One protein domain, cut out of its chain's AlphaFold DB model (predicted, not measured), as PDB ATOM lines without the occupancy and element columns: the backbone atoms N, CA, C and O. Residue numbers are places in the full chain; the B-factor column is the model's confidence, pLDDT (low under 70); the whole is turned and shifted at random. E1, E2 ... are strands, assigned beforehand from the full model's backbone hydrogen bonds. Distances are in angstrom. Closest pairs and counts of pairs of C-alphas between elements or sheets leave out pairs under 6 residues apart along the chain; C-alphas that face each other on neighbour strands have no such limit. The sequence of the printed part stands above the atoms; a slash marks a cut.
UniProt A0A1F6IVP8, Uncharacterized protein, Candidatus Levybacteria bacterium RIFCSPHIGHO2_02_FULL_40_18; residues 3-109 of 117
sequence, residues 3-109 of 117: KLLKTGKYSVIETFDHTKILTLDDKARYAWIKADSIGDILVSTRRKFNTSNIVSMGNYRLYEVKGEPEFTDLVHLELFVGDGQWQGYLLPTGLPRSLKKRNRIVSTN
ATOM      1  N   LYS A   3     228.013 261.820  81.719       97.62
ATOM      2  CA  LYS A   3     226.596 262.181  81.830       97.62
ATOM      3  C   LYS A   3     226.315 262.874  83.153       97.62
ATOM      4  O   LYS A   3     226.491 262.290  84.218       97.62
ATOM      5  N   LEU A   4     225.801 264.101  83.091       97.50
ATOM      6  CA  LEU A   4     225.315 264.804  84.274       97.50
ATOM      7  C   LEU A   4     224.017 264.150  84.769       97.50
ATOM      8  O   LEU A   4     222.998 264.169  84.082       97.50
ATOM      9  N   LEU A   5     224.058 263.568  85.966       96.62
ATOM     10  CA  LEU A   5     222.905 262.935  86.602       96.62
ATOM     11  C   LEU A   5     222.091 263.935  87.417       96.62
ATOM     12  O   LEU A   5     220.861 263.881  87.416       96.62
ATOM     13  N   LYS A   6     222.774 264.801  88.174       97.06
ATOM     14  CA  LYS A   6     222.117 265.737  89.087       97.06
ATOM     15  C   LYS A   6     223.006 266.928  89.427       97.06
ATOM     16  O   LYS A   6     224.222 266.800  89.494       97.06
ATOM     17  N   THR A   7     222.384 268.067  89.701       97.69
ATOM     18  CA  THR A   7     223.023 269.227  90.331       97.69
ATOM     19  C   THR A   7     222.113 269.774  91.415       97.69
ATOM     20  O   THR A   7     220.912 269.490  91.419       97.69
ATOM     21  N   GLY A   8     222.678 270.546  92.336       97.62
ATOM     22  CA  GLY A   8     221.882 271.188  93.368       97.62
ATOM     23  C   GLY A   8     222.722 271.816  94.464       97.62
ATOM     24  O   GLY A   8     223.890 272.146  94.251       97.62
ATOM     25  N   LYS A   9     222.118 271.976  95.642       97.94
ATOM     26  CA  LYS A   9     222.785 272.535  96.822       97.94
ATOM     27  C   LYS A   9     223.182 271.431  97.782       97.94
ATOM     28  O   LYS A   9     222.450 270.456  97.952       97.94
ATOM     29  N   TYR A  10     224.336 271.587  98.410       97.56
ATOM     30  CA  TYR A  10     224.762 270.707  99.483       97.56
ATOM     31  C   TYR A  10     225.131 271.497 100.731       97.56
ATOM     32  O   TYR A  10     225.505 272.670 100.663       97.56
ATOM     33  N   SER A  11     225.069 270.808 101.863       95.62
ATOM     34  CA  SER A  11     225.712 271.223 103.099       95.62
ATOM     35  C   SER A  11     226.393 270.027 103.750       95.62
ATOM     36  O   SER A  11     225.903 268.898 103.684       95.62
ATOM     37  N   VAL A  12     227.540 270.274 104.368       95.06
ATOM     38  CA  VAL A  12     228.178 269.359 105.305       95.06
ATOM     39  C   VAL A  12     228.162 270.044 106.656       95.06
ATOM     40  O   VAL A  12     228.695 271.139 106.820       95.06
ATOM     41  N   ILE A  13     227.531 269.394 107.621       94.06
ATOM     42  CA  ILE A  13     227.563 269.822 109.016       94.06
ATOM     43  C   ILE A  13     228.379 268.830 109.826       94.06
ATOM     44  O   ILE A  13     228.481 267.661 109.453       94.06
ATOM     45  N   GLU A  14     228.915 269.285 110.943       93.25
ATOM     46  CA  GLU A  14     229.440 268.414 111.983       93.25
ATOM     47  C   GLU A  14     228.449 268.398 113.150       93.25
ATOM     48  O   GLU A  14     227.771 269.388 113.450       93.25
ATOM     49  N   THR A  15     228.288 267.230 113.753       90.44
ATOM     50  CA  THR A  15     227.464 267.017 114.941       90.44
ATOM     51  C   THR A  15     228.319 267.093 116.205       90.44
ATOM     52  O   THR A  15     229.547 267.112 116.146       90.44
ATOM     53  N   PHE A  16     227.688 267.129 117.379       86.06
ATOM     54  CA  PHE A  16     228.417 267.154 118.658       86.06
ATOM     55  C   PHE A  16     229.284 265.911 118.909       86.06
ATOM     56  O   PHE A  16     230.268 265.993 119.629       86.06
ATOM     57  N   ASP A  17     228.939 264.774 118.308       86.25
ATOM     58  CA  ASP A  17     229.727 263.536 118.313       86.25
ATOM     59  C   ASP A  17     230.746 263.474 117.157       86.25
ATOM     60  O   ASP A  17     231.152 262.388 116.751       86.25
ATOM     61  N   HIS A  18     231.140 264.629 116.604       87.19
ATOM     62  CA  HIS A  18     232.135 264.772 115.532       87.19
ATOM     63  C   HIS A  18     231.836 263.941 114.274       87.19
ATOM     64  O   HIS A  18     232.734 263.539 113.531       87.19
ATOM     65  N   THR A  19     230.556 263.676 114.014       91.12
ATOM     66  CA  THR A  19     230.123 262.983 112.803       91.12
ATOM     67  C   THR A  19     229.745 264.005 111.739       91.12
ATOM     68  O   THR A  19     228.934 264.906 111.960       91.12
ATOM     69  N   LYS A  20     230.301 263.849 110.536       94.69
ATOM     70  CA  LYS A  20     229.926 264.679 109.391       94.69
ATOM     71  C   LYS A  20     228.601 264.201 108.813       94.69
ATOM     72  O   LYS A  20     228.406 263.007 108.589       94.69
ATOM     73  N   ILE A  21     227.700 265.130 108.511       94.88
ATOM     74  CA  ILE A  21     226.437 264.849 107.827       94.88
ATOM     75  C   ILE A  21     226.415 265.615 106.512       94.88
ATOM     76  O   ILE A  21     226.308 266.841 106.503       94.88
ATOM     77  N   LEU A  22     226.474 264.881 105.401       96.00
ATOM     78  CA  LEU A  22     226.267 265.418 104.062       96.00
ATOM     79  C   LEU A  22     224.768 265.471 103.765       96.00
ATOM     80  O   LEU A  22     224.077 264.451 103.809       96.00
ATOM     81  N   THR A  23     224.274 266.649 103.411       95.31
ATOM     82  CA  THR A  23     222.899 266.875 102.971       95.31
ATOM     83  C   THR A  23     222.895 267.364 101.529       95.31
ATOM     84  O   THR A  23     223.615 268.301 101.203       95.31
ATOM     85  N   LEU A  24     222.073 266.750 100.676       95.88
ATOM     86  CA  LEU A  24     221.842 267.161  99.289       95.88
ATOM     87  C   LEU A  24     220.391 267.642  99.124       95.88
ATOM     88  O   LEU A  24     219.445 266.906  99.436       95.88
ATOM     89  N   ASP A  25     220.232 268.861  98.612       95.62
ATOM     90  CA  ASP A  25     218.964 269.564  98.358       95.62
ATOM     91  C   ASP A  25     218.009 269.594  99.559       95.62
ATOM     92  O   ASP A  25     216.801 269.430  99.388       95.62
ATOM     93  N   ASP A  26     218.546 269.679 100.780       91.44
ATOM     94  CA  ASP A  26     217.816 269.631 102.064       91.44
ATOM     95  C   ASP A  26     216.922 268.392 102.285       91.44
ATOM     96  O   ASP A  26     216.216 268.267 103.297       91.44
ATOM     97  N   LYS A  27     216.994 267.424 101.365       90.19
ATOM     98  CA  LYS A  27     216.138 266.237 101.300       90.19
ATOM     99  C   LYS A  27     216.906 264.983 101.683       90.19
ATOM    100  O   LYS A  27     216.499 264.272 102.602       90.19
ATOM    101  N   ALA A  28     218.006 264.705 100.988       91.88
ATOM    102  CA  ALA A  28     218.776 263.485 101.190       91.88
ATOM    103  C   ALA A  28     219.904 263.734 102.192       91.88
ATOM    104  O   ALA A  28     220.705 264.639 101.986       91.88
ATOM    105  N   ARG A  29     219.965 262.935 103.262       93.44
ATOM    106  CA  ARG A  29     220.972 263.060 104.325       93.44
ATOM    107  C   ARG A  29     221.778 261.779 104.464       93.44
ATOM    108  O   ARG A  29     221.216 260.676 104.474       93.44
ATOM    109  N   TYR A  30     223.080 261.947 104.629       94.81
ATOM    110  CA  TYR A  30     224.039 260.865 104.741       94.81
ATOM    111  C   TYR A  30     224.988 261.141 105.899       94.81
ATOM    112  O   TYR A  30     225.638 262.183 105.928       94.81
ATOM    113  N   ALA A  31     225.084 260.202 106.836       94.31
ATOM    114  CA  ALA A  31     226.186 260.204 107.782       94.31
ATOM    115  C   ALA A  31     227.455 259.787 107.039       94.31
ATOM    116  O   ALA A  31     227.467 258.747 106.377       94.31
ATOM    117  N   TRP A  32     228.485 260.615 107.131       95.25
ATOM    118  CA  TRP A  32     229.794 260.385 106.551       95.25
ATOM    119  C   TRP A  32     230.731 259.959 107.668       95.25
ATOM    120  O   TRP A  32     231.140 260.764 108.502       95.25
ATOM    121  N   ILE A  33     231.021 258.665 107.695       93.25
ATOM    122  CA  ILE A  33     231.793 258.036 108.763       93.25
ATOM    123  C   ILE A  33     232.968 257.275 108.172       93.25
ATOM    124  O   ILE A  33     232.875 256.720 107.076       93.25
ATOM    125  N   LYS A  34     234.056 257.213 108.931       92.69
ATOM    126  CA  LYS A  34     235.193 256.358 108.616       92.69
ATOM    127  C   LYS A  34     234.907 254.965 109.164       92.69
ATOM    128  O   LYS A  34     234.765 254.796 110.371       92.69
ATOM    129  N   ALA A  35     234.764 253.984 108.282       89.44
ATOM    130  CA  ALA A  35     234.631 252.587 108.662       89.44
ATOM    131  C   ALA A  35     236.011 251.931 108.727       89.44
ATOM    132  O   ALA A  35     236.807 252.050 107.787       89.44
ATOM    133  N   ASP A  36     236.264 251.198 109.809       87.75
ATOM    134  CA  ASP A  36     237.486 250.414 109.970       87.75
ATOM    135  C   ASP A  36     237.709 249.527 108.740       87.75
ATOM    136  O   ASP A  36     236.770 248.927 108.212       87.75
ATOM    137  N   SER A  37     238.951 249.478 108.253       84.75
ATOM    138  CA  SER A  37     239.421 248.735 107.064       84.75
ATOM    139  C   SER A  37     238.869 249.132 105.679       84.75
ATOM    140  O   SER A  37     239.473 248.766 104.675       84.75
ATOM    141  N   ILE A  38     237.778 249.902 105.586       82.94
ATOM    142  CA  ILE A  38     237.130 250.254 104.299       82.94
ATOM    143  C   ILE A  38     237.362 251.730 103.923       82.94
ATOM    144  O   ILE A  38     237.339 252.097 102.741       82.94
ATOM    145  N   GLY A  39     237.636 252.572 104.923       90.44
ATOM    146  CA  GLY A  39     237.760 254.017 104.766       90.44
ATOM    147  C   GLY A  39     236.403 254.706 104.851       90.44
ATOM    148  O   GLY A  39     235.512 254.258 105.575       90.44
ATOM    149  N   ASP A  40     236.243 255.807 104.128       94.94
ATOM    150  CA  ASP A  40     235.049 256.634 104.246       94.94
ATOM    151  C   ASP A  40     233.819 256.008 103.575       94.94
ATOM    152  O   ASP A  40     233.853 255.491 102.451       94.94
ATOM    153  N   ILE A  41     232.693 256.072 104.283       94.94
ATOM    154  CA  ILE A  41     231.398 255.597 103.809       94.94
ATOM    155  C   ILE A  41     230.301 256.627 104.073       94.94
ATOM    156  O   ILE A  41     230.311 257.357 105.063       94.94
ATOM    157  N   LEU A  42     229.304 256.619 103.194       95.94
ATOM    158  CA  LEU A  42     228.037 257.309 103.361       95.94
ATOM    159  C   LEU A  42     226.964 256.321 103.809       95.94
ATOM    160  O   LEU A  42     226.777 255.258 103.207       95.94
ATOM    161  N   VAL A  43     226.211 256.700 104.837       93.69
ATOM    162  CA  VAL A  43     225.083 255.926 105.361       93.69
ATOM    163  C   VAL A  43     223.820 256.773 105.313       93.69
ATOM    164  O   VAL A  43     223.751 257.822 105.952       93.69
ATOM    165  N   SER A  44     222.799 256.321 104.577       93.00
ATOM    166  CA  SER A  44     221.512 257.031 104.526       93.00
ATOM    167  C   SER A  44     220.868 257.094 105.911       93.00
ATOM    168  O   SER A  44     220.737 256.073 106.597       93.00
ATOM    169  N   THR A  45     220.414 258.284 106.298       88.81
ATOM    170  CA  THR A  45     219.780 258.530 107.593       88.81
ATOM    171  C   THR A  45     218.573 259.458 107.462       88.81
ATOM    172  O   THR A  45     218.559 260.393 106.665       88.81
ATOM    173  N   ARG A  46     217.537 259.192 108.264       83.31
ATOM    174  CA  ARG A  46     216.370 260.079 108.446       83.31
ATOM    175  C   ARG A  46     216.443 260.883 109.743       83.31
ATOM    176  O   ARG A  46     215.567 261.705 110.000       83.31
ATOM    177  N   ARG A  47     217.452 260.622 110.579       79.56
ATOM    178  CA  ARG A  47     217.612 261.289 111.870       79.56
ATOM    179  C   ARG A  47     217.909 262.769 111.629       79.56
ATOM    180  O   ARG A  47     218.758 263.106 110.805       79.56
ATOM    181  N   LYS A  48     217.205 263.640 112.351       76.44
ATOM    182  CA  LYS A  48     217.616 265.036 112.507       76.44
ATOM    183  C   LYS A  48     218.732 265.064 113.544       76.44
ATOM    184  O   LYS A  48     218.584 264.466 114.610       76.44
ATOM    185  N   PHE A  49     219.843 265.697 113.210       74.94
ATOM    186  CA  PHE A  49     220.961 265.858 114.126       74.94
ATOM    187  C   PHE A  49     220.925 267.270 114.692       74.94
ATOM    188  O   PHE A  49     220.620 268.212 113.962       74.94
ATOM    189  N   ASN A  50     221.215 267.401 115.985       69.50
ATOM    190  CA  ASN A  50     221.471 268.707 116.571       69.50
ATOM    191  C   ASN A  50     222.831 269.160 116.044       69.50
ATOM    192  O   ASN A  50     223.846 268.506 116.292       69.50
ATOM    193  N   THR A  51     222.811 270.208 115.233       71.00
ATOM    194  CA  THR A  51     223.989 270.747 114.561       71.00
ATOM    195  C   THR A  51     224.930 271.353 115.594       71.00
ATOM    196  O   THR A  51     224.470 272.141 116.419       71.00
ATOM    197  N   SER A  52     226.222 271.014 115.545       70.19
ATOM    198  CA  SER A  52     227.232 271.771 116.291       70.19
ATOM    199  C   SER A  52     227.736 272.922 115.426       70.19
ATOM    200  O   SER A  52     227.646 274.067 115.850       70.19
ATOM    201  N   ASN A  53     228.152 272.639 114.182       85.31
ATOM    202  CA  ASN A  53     228.695 273.624 113.241       85.31
ATOM    203  C   ASN A  53     228.411 273.263 111.771       85.31
ATOM    204  O   ASN A  53     228.295 272.091 111.409       85.31
ATOM    205  N   ILE A  54     228.350 274.276 110.901       89.25
ATOM    206  CA  ILE A  54     228.385 274.079 109.443       89.25
ATOM    207  C   ILE A  54     229.851 274.028 109.008       89.25
ATOM    208  O   ILE A  54     230.592 274.976 109.249       89.25
ATOM    209  N   VAL A  55     230.256 272.931 108.366       91.19
ATOM    210  CA  VAL A  55     231.626 272.720 107.871       91.19
ATOM    211  C   VAL A  55     231.782 273.300 106.472       91.19
ATOM    212  O   VAL A  55     232.761 273.979 106.181       91.19
ATOM    213  N   SER A  56     230.815 273.037 105.595       93.06
ATOM    214  CA  SER A  56     230.797 273.597 104.247       93.06
ATOM    215  C   SER A  56     229.388 273.621 103.671       93.06
ATOM    216  O   SER A  56     228.497 272.883 104.098       93.06
ATOM    217  N   MET A  57     229.169 274.488 102.692       95.19
ATOM    218  CA  MET A  57     227.948 274.520 101.897       95.19
ATOM    219  C   MET A  57     228.252 275.069 100.509       95.19
ATOM    220  O   MET A  57     229.157 275.883 100.342       95.19
ATOM    221  N   GLY A  58     227.489 274.650  99.508       95.94
ATOM    222  CA  GLY A  58     227.732 275.102  98.145       95.94
ATOM    223  C   GLY A  58     226.883 274.386  97.113       95.94
ATOM    224  O   GLY A  58     225.824 273.834  97.412       95.94
ATOM    225  N   ASN A  59     227.348 274.419  95.867       97.56
ATOM    226  CA  ASN A  59     226.757 273.639  94.788       97.56
ATOM    227  C   ASN A  59     227.392 272.248  94.746       97.56
ATOM    228  O   ASN A  59     228.582 272.110  95.013       97.56
ATOM    229  N   TYR A  60     226.616 271.234  94.379       97.88
ATOM    230  CA  TYR A  60     227.159 269.925  94.032       97.88
ATOM    231  C   TYR A  60     226.780 269.540  92.609       97.88
ATOM    232  O   TYR A  60     225.783 270.021  92.053       97.88
ATOM    233  N   ARG A  61     227.561 268.625  92.043       98.06
ATOM    234  CA  ARG A  61     227.268 267.969  90.773       98.06
ATOM    235  C   ARG A  61     227.497 266.473  90.910       98.06
ATOM    236  O   ARG A  61     228.377 266.037  91.643       98.06
ATOM    237  N   LEU A  62     226.659 265.691  90.247       97.69
ATOM    238  CA  LEU A  62     226.731 264.240  90.227       97.69
ATOM    239  C   LEU A  62     226.775 263.780  88.777       97.69
ATOM    240  O   LEU A  62     225.878 264.118  88.000       97.69
ATOM    241  N   TYR A  63     227.778 262.985  88.440       97.81
ATOM    242  CA  TYR A  63     228.013 262.486  87.094       97.81
ATOM    243  C   TYR A  63     228.067 260.966  87.078       97.81
ATOM    244  O   TYR A  63     228.484 260.336  88.045       97.81
ATOM    245  N   GLU A  64     227.660 260.385  85.962       97.38
ATOM    246  CA  GLU A  64     228.009 259.026  85.571       97.38
ATOM    247  C   GLU A  64     229.101 259.123  84.510       97.38
ATOM    248  O   GLU A  64     228.926 259.808  83.498       97.38
ATOM    249  N   VAL A  65     230.225 258.458  84.758       97.25
ATOM    250  CA  VAL A  65     231.370 258.405  83.850       97.25
ATOM    251  C   VAL A  65     231.528 256.976  83.357       97.25
ATOM    252  O   VAL A  65     231.460 256.032  84.145       97.25
ATOM    253  N   LYS A  66     231.696 256.811  82.043       97.00
ATOM    254  CA  LYS A  66     231.896 255.499  81.424       97.00
ATOM    255  C   LYS A  66     232.731 255.582  80.155       97.00
ATOM    256  O   LYS A  66     232.307 256.244  79.210       97.00
ATOM    257  N   GLY A  67     233.828 254.843  80.073       96.00
ATOM    258  CA  GLY A  67     234.730 254.810  78.927       96.00
ATOM    259  C   GLY A  67     235.383 256.162  78.654       96.00
ATOM    260  O   GLY A  67     235.476 256.553  77.494       96.00
ATOM    261  N   GLU A  68     235.742 256.906  79.701       96.12
ATOM    262  CA  GLU A  68     236.508 258.152  79.579       96.12
ATOM    263  C   GLU A  68     237.963 257.900  79.995       96.12
ATOM    264  O   GLU A  68     238.191 257.531  81.142       96.12
ATOM    265  N   PRO A  69     238.961 258.086  79.112       94.25
ATOM    266  CA  PRO A  69     240.347 257.709  79.409       94.25
ATOM    267  C   PRO A  69     240.962 258.397  80.634       94.25
ATOM    268  O   PRO A  69     241.839 257.830  81.280       94.25
ATOM    269  N   GLU A  70     240.521 259.617  80.938       93.06
ATOM    270  CA  GLU A  70     241.077 260.447  82.014       93.06
ATOM    271  C   GLU A  70     240.329 260.300  83.346       93.06
ATOM    272  O   GLU A  70     240.739 260.890  84.344       93.06
ATOM    273  N   PHE A  71     239.238 259.529  83.376       94.88
ATOM    274  CA  PHE A  71     238.360 259.441  84.535       94.88
ATOM    275  C   PHE A  71     237.995 257.999  84.858       94.88
ATOM    276  O   PHE A  71     237.773 257.165  83.985       94.88
ATOM    277  N   THR A  72     237.860 257.708  86.145       95.75
ATOM    278  CA  THR A  72     237.438 256.386  86.593       95.75
ATOM    279  C   THR A  72     235.967 256.135  86.225       95.75
ATOM    280  O   THR A  72     235.103 256.970  86.505       95.75
ATOM    281  N   ASP A  73     235.659 254.958  85.670       96.44
ATOM    282  CA  ASP A  73     234.312 254.523  85.253       96.44
ATOM    283  C   ASP A  73     233.365 254.260  86.438       96.44
ATOM    284  O   ASP A  73     233.026 253.122  86.772       96.44
ATOM    285  N   LEU A  74     232.951 255.328  87.114       96.50
ATOM    286  CA  LEU A  74     232.116 255.305  88.311       96.50
ATOM    287  C   LEU A  74     231.126 256.477  88.321       96.50
ATOM    288  O   LEU A  74     231.052 257.297  87.405       96.50
ATOM    289  N   VAL A  75     230.347 256.569  89.400       97.19
ATOM    290  CA  VAL A  75     229.622 257.798  89.725       97.19
ATOM    291  C   VAL A  75     230.580 258.766  90.415       97.19
ATOM    292  O   VAL A  75     231.223 258.402  91.400       97.19
ATOM    293  N   HIS A  76     230.627 260.003  89.928       98.00
ATOM    294  CA  HIS A  76     231.439 261.085  90.482       98.00
ATOM    295  C   HIS A  76     230.541 262.094  91.183       98.00
ATOM    296  O   HIS A  76     229.558 262.559  90.604       98.00
ATOM    297  N   LEU A  77     230.868 262.431  92.425       97.81
ATOM    298  CA  LEU A  77     230.274 263.529  93.178       97.81
ATOM    299  C   LEU A  77     231.301 264.649  93.293       97.81
ATOM    300  O   LEU A  77     232.387 264.436  93.815       97.81
ATOM    301  N   GLU A  78     230.927 265.850  92.885       97.50
ATOM    302  CA  GLU A  78     231.744 267.045  93.057       97.50
ATOM    303  C   GLU A  78     231.054 268.012  94.003       97.50
ATOM    304  O   GLU A  78     229.872 268.325  93.829       97.50
ATOM    305  N   LEU A  79     231.799 268.500  94.990       96.94
ATOM    306  CA  LEU A  79     231.350 269.511  95.939       96.94
ATOM    307  C   LEU A  79     232.127 270.803  95.691       96.94
ATOM    308  O   LEU A  79     233.354 270.801  95.727       96.94
ATOM    309  N   PHE A  80     231.425 271.908  95.453       95.81
ATOM    310  CA  PHE A  80     232.059 273.219  95.344       95.81
ATOM    311  C   PHE A  80     232.530 273.669  96.725       95.81
ATOM    312  O   PHE A  80     231.699 273.819  97.628       95.81
ATOM    313  N   VAL A  81     233.836 273.864  96.895       92.00
ATOM    314  CA  VAL A  81     234.456 274.155  98.201       92.00
ATOM    315  C   VAL A  81     234.858 275.622  98.375       92.00
ATOM    316  O   VAL A  81     235.335 275.986  99.443       92.00
ATOM    317  N   GLY A  82     234.590 276.468  97.378       88.56
ATOM    318  CA  GLY A  82     234.973 277.883  97.378       88.56
ATOM    319  C   GLY A  82     236.094 278.170  96.383       88.56
ATOM    320  O   GLY A  82     236.637 277.245  95.788       88.56
ATOM    321  N   ASP A  83     236.381 279.453  96.153       87.75
ATOM    322  CA  ASP A  83     237.501 279.936  95.322       87.75
ATOM    323  C   ASP A  83     237.605 279.284  93.938       87.75
ATOM    324  O   ASP A  83     238.680 278.946  93.454       87.75
ATOM    325  N   GLY A  84     236.452 279.040  93.309       88.12
ATOM    326  CA  GLY A  84     236.397 278.401  91.997       88.12
ATOM    327  C   GLY A  84     236.718 276.902  92.006       88.12
ATOM    328  O   GLY A  84     236.661 276.294  90.941       88.12
ATOM    329  N   GLN A  85     236.982 276.292  93.166       91.69
ATOM    330  CA  GLN A  85     237.431 274.908  93.303       91.69
ATOM    331  C   GLN A  85     236.303 273.909  93.570       91.69
ATOM    332  O   GLN A  85     235.344 274.160  94.312       91.69
ATOM    333  N   TRP A  86     236.468 272.721  92.991       94.94
ATOM    334  CA  TRP A  86     235.601 271.567  93.199       94.94
ATOM    335  C   TRP A  86     236.395 270.411  93.792       94.94
ATOM    336  O   TRP A  86     237.398 269.985  93.230       94.94
ATOM    337  N   GLN A  87     235.914 269.870  94.910       95.38
ATOM    338  CA  GLN A  87     236.439 268.636  95.474       95.38
ATOM    339  C   GLN A  87     235.678 267.441  94.895       95.38
ATOM    340  O   GLN A  87     234.464 267.319  95.091       95.38
ATOM    341  N   GLY A  88     236.405 266.556  94.212       96.50
ATOM    342  CA  GLY A  88     235.879 265.331  93.619       96.50
ATOM    343  C   GLY A  88     235.838 264.152  94.590       96.50
ATOM    344  O   GLY A  88     236.694 263.997  95.469       96.50
ATOM    345  N   TYR A  89     234.835 263.298  94.404       97.31
ATOM    346  CA  TYR A  89     234.652 262.044  95.118       97.31
ATOM    347  C   TYR A  89     234.135 260.953  94.183       97.31
ATOM    348  O   TYR A  89     233.138 261.136  93.484       97.31
ATOM    349  N   LEU A  90     234.746 259.775  94.243       97.50
ATOM    350  CA  LEU A  90     234.260 258.578  93.568       97.50
ATOM    351  C   LEU A  90     233.268 257.838  94.466       97.50
ATOM    352  O   LEU A  90     233.505 257.642  95.663       97.50
ATOM    353  N   LEU A  91     232.169 257.379  93.870       96.56
ATOM    354  CA  LEU A  91     231.134 256.578  94.520       96.56
ATOM    355  C   LEU A  91     231.053 255.196  93.846       96.56
ATOM    356  O   LEU A  91     230.200 255.000  92.974       96.56
ATOM    357  N   PRO A  92     231.883 254.210  94.253       94.00
ATOM    358  CA  PRO A  92     231.961 252.893  93.608       94.00
ATOM    359  C   PRO A  92     230.623 252.162  93.475       94.00
ATOM    360  O   PRO A  92     230.399 251.409  92.536       94.00
ATOM    361  N   THR A  93     229.715 252.388  94.426       92.50
ATOM    362  CA  THR A  93     228.372 251.790  94.443       92.50
ATOM    363  C   THR A  93     227.255 252.838  94.356       92.50
ATOM    364  O   THR A  93     226.087 252.535  94.623       92.50
ATOM    365  N   GLY A  94     227.596 254.076  93.976       93.44
ATOM    366  CA  GLY A  94     226.697 255.233  93.934       93.44
ATOM    367  C   GLY A  94     226.316 255.773  95.318       93.44
ATOM    368  O   GLY A  94     226.879 255.374  96.336       93.44
ATOM    369  N   LEU A  95     225.329 256.673  95.376       92.62
ATOM    370  CA  LEU A  95     224.766 257.158  96.645       92.62
ATOM    371  C   LEU A  95     223.890 256.081  97.325       92.62
ATOM    372  O   LEU A  95     223.179 255.344  96.628       92.62
ATOM    373  N   PRO A  96     223.858 256.009  98.669       90.81
ATOM    374  CA  PRO A  96     222.936 255.134  99.391       90.81
ATOM    375  C   PRO A  96     221.464 255.422  99.043       90.81
ATOM    376  O   PRO A  96     220.954 256.505  99.312       90.81
ATOM    377  N   ARG A  97     220.754 254.444  98.464       82.06
ATOM    378  CA  ARG A  97     219.340 254.599  98.046       82.06
ATOM    379  C   ARG A  97     218.317 254.143  99.089       82.06
ATOM    380  O   ARG A  97     217.151 254.511  99.000       82.06
ATOM    381  N   SER A  98     218.733 253.343 100.068       76.00
ATOM    382  CA  SER A  98     217.873 252.828 101.135       76.00
ATOM    383  C   SER A  98     218.479 253.090 102.512       76.00
ATOM    384  O   SER A  98     219.694 253.221 102.673       76.00
ATOM    385  N   LEU A  99     217.605 253.170 103.518       68.00
ATOM    386  CA  LEU A  99     217.983 253.298 104.925       68.00
ATOM    387  C   LEU A  99     218.966 252.194 105.332       68.00
ATOM    388  O   LEU A  99     218.782 251.037 104.964       68.00
ATOM    389  N   LYS A 100     219.984 252.554 106.127       63.28
ATOM    390  CA  LYS A 100     221.046 251.656 106.626       63.28
ATOM    391  C   LYS A 100     221.956 251.036 105.556       63.28
ATOM    392  O   LYS A 100     222.884 250.314 105.918       63.28
ATOM    393  N   LYS A 101     221.763 251.338 104.266       79.62
ATOM    394  CA  LYS A 101     222.722 250.953 103.229       79.62
ATOM    395  C   LYS A 101     223.965 251.836 103.337       79.62
ATOM    396  O   LYS A 101     223.854 253.055 103.480       79.62
ATOM    397  N   ARG A 102     225.130 251.191 103.305       86.81
ATOM    398  CA  ARG A 102     226.450 251.819 103.381       86.81
ATOM    399  C   ARG A 102     227.065 251.778 101.993       86.81
ATOM    400  O   ARG A 102     227.202 250.693 101.430       86.81
ATOM    401  N   ASN A 103     227.438 252.933 101.462       93.62
ATOM    402  CA  ASN A 103     228.155 253.014 100.198       93.62
ATOM    403  C   ASN A 103     229.478 253.739 100.424       93.62
ATOM    404  O   ASN A 103     229.535 254.692 101.197       93.62
ATOM    405  N   ARG A 104     230.538 253.277  99.765       94.56
ATOM    406  CA  ARG A 104     231.866 253.878  99.889       94.56
ATOM    407  C   ARG A 104     231.902 255.234  99.190       94.56
ATOM    408  O   ARG A 104     231.299 255.387  98.127       94.56
ATOM    409  N   ILE A 105     232.623 256.176  99.780       96.75
ATOM    410  CA  ILE A 105     232.984 257.454  99.172       96.75
ATOM    411  C   ILE A 105     234.504 257.581  99.233       96.75
ATOM    412  O   ILE A 105     235.109 257.291 100.260       96.75
ATOM    413  N   VAL A 106     235.135 257.943  98.121       96.25
ATOM    414  CA  VAL A 106     236.597 258.031  98.028       96.25
ATOM    415  C   VAL A 106     236.958 259.404  97.489       96.25
ATOM    416  O   VAL A 106     236.545 259.743  96.386       96.25
ATOM    417  N   SER A 107     237.698 260.200  98.258       94.81
ATOM    418  CA  SER A 107     238.237 261.477  97.781       94.81
ATOM    419  C   SER A 107     239.176 261.249  96.601       94.81
ATOM    420  O   SER A 107     240.002 260.336  96.641       94.81
ATOM    421  N   THR A 108     239.078 262.093  95.582       94.81
ATOM    422  CA  THR A 108     239.938 262.033  94.398       94.81
ATOM    423  C   THR A 108     240.323 263.439  93.945       94.81
ATOM    424  O   THR A 108     239.651 264.416  94.280       94.81
ATOM    425  N   ASN A 109     241.406 263.523  93.178       92.25
ATOM    426  CA  ASN A 109     241.796 264.733  92.457       92.25
ATOM    427  C   ASN A 109     241.095 264.831  91.090       92.25
ATOM    428  O   ASN A 109     241.233 265.839  90.403       92.25
TER     429      ASN A 109
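What this domain is: This is residues 3 to 109 of the 117 residues of an uncharacterized protein of Candidatus Levybacteria bacterium RIFCSPHIGHO2_02_FULL_40_18 (UniProt A0A1F6IVP8). What shape do these residues make? One strongly twisted sheet curls into a partial barrel, folded so that E8, E4, E3, E2 and E1 face E6, E7 and E9, with E5 as the hinge. Its two edge strands come together where E8 runs on into E9. What is it made of? The printed part has 107 residues, with nine named strands, E1 to E9 in chain order, and no named helix: all strand. The sheet's order is E8 E4 E3 E2 E1 E5 E6 E7 E9, all antiparallel; the whole is compact, with a radius of gyration of the C-alphas of 13.6 A and spans of 42 by 33 by 23 A.

Where its parts are: Where do the first strands run? E1, residues 3 to 15, is 33.5 A long from C-alpha 3 at (226.596, 262.181, 81.830) and bends by 61 degrees at residue 8. E2 is residues 20 to 24, E3 28 to 35 and E4 39 to 44. What follows? E5, residues 51 to 65, is 33.9 A long and bends by 67 degrees at residue 54. E6 is residues 75 to 82, E7 85 to 91, E8 102 to 104 and E9 106 to 108, ending at C-alpha 108 (239.938, 262.033, 94.398).

How they stand to each other: Which strands form meanders? E1 E2 E3 E4 and E5 E6 E7 do, each strand the antiparallel neighbour of the one before. N 21 and O 13 are 2.8 A apart in the hairpin E1 and E2, and N 78 and O 61 are 2.8 A apart in the hairpin E5 and E6. What joins the two runs? E1 and E5 are antiparallel neighbours at 163 degrees, with N 10 and O 58 2.9 A apart. How do the edges meet? E8 and E9 meet only through their link; N 103 and O 42 are 3.0 A apart between E8 and E4, and N 106 and O 90 3.0 A between E9 and E7.

The domain as a whole: How far does it reach? The two C-alphas farthest apart, those of Asn 50 and Pro 69, are 43.1 A apart. Is it whole and confident? The printed part has no cut and no long link. Mean pLDDT of the printed part is 91.7, with residues 50, 99 and 100 under 70.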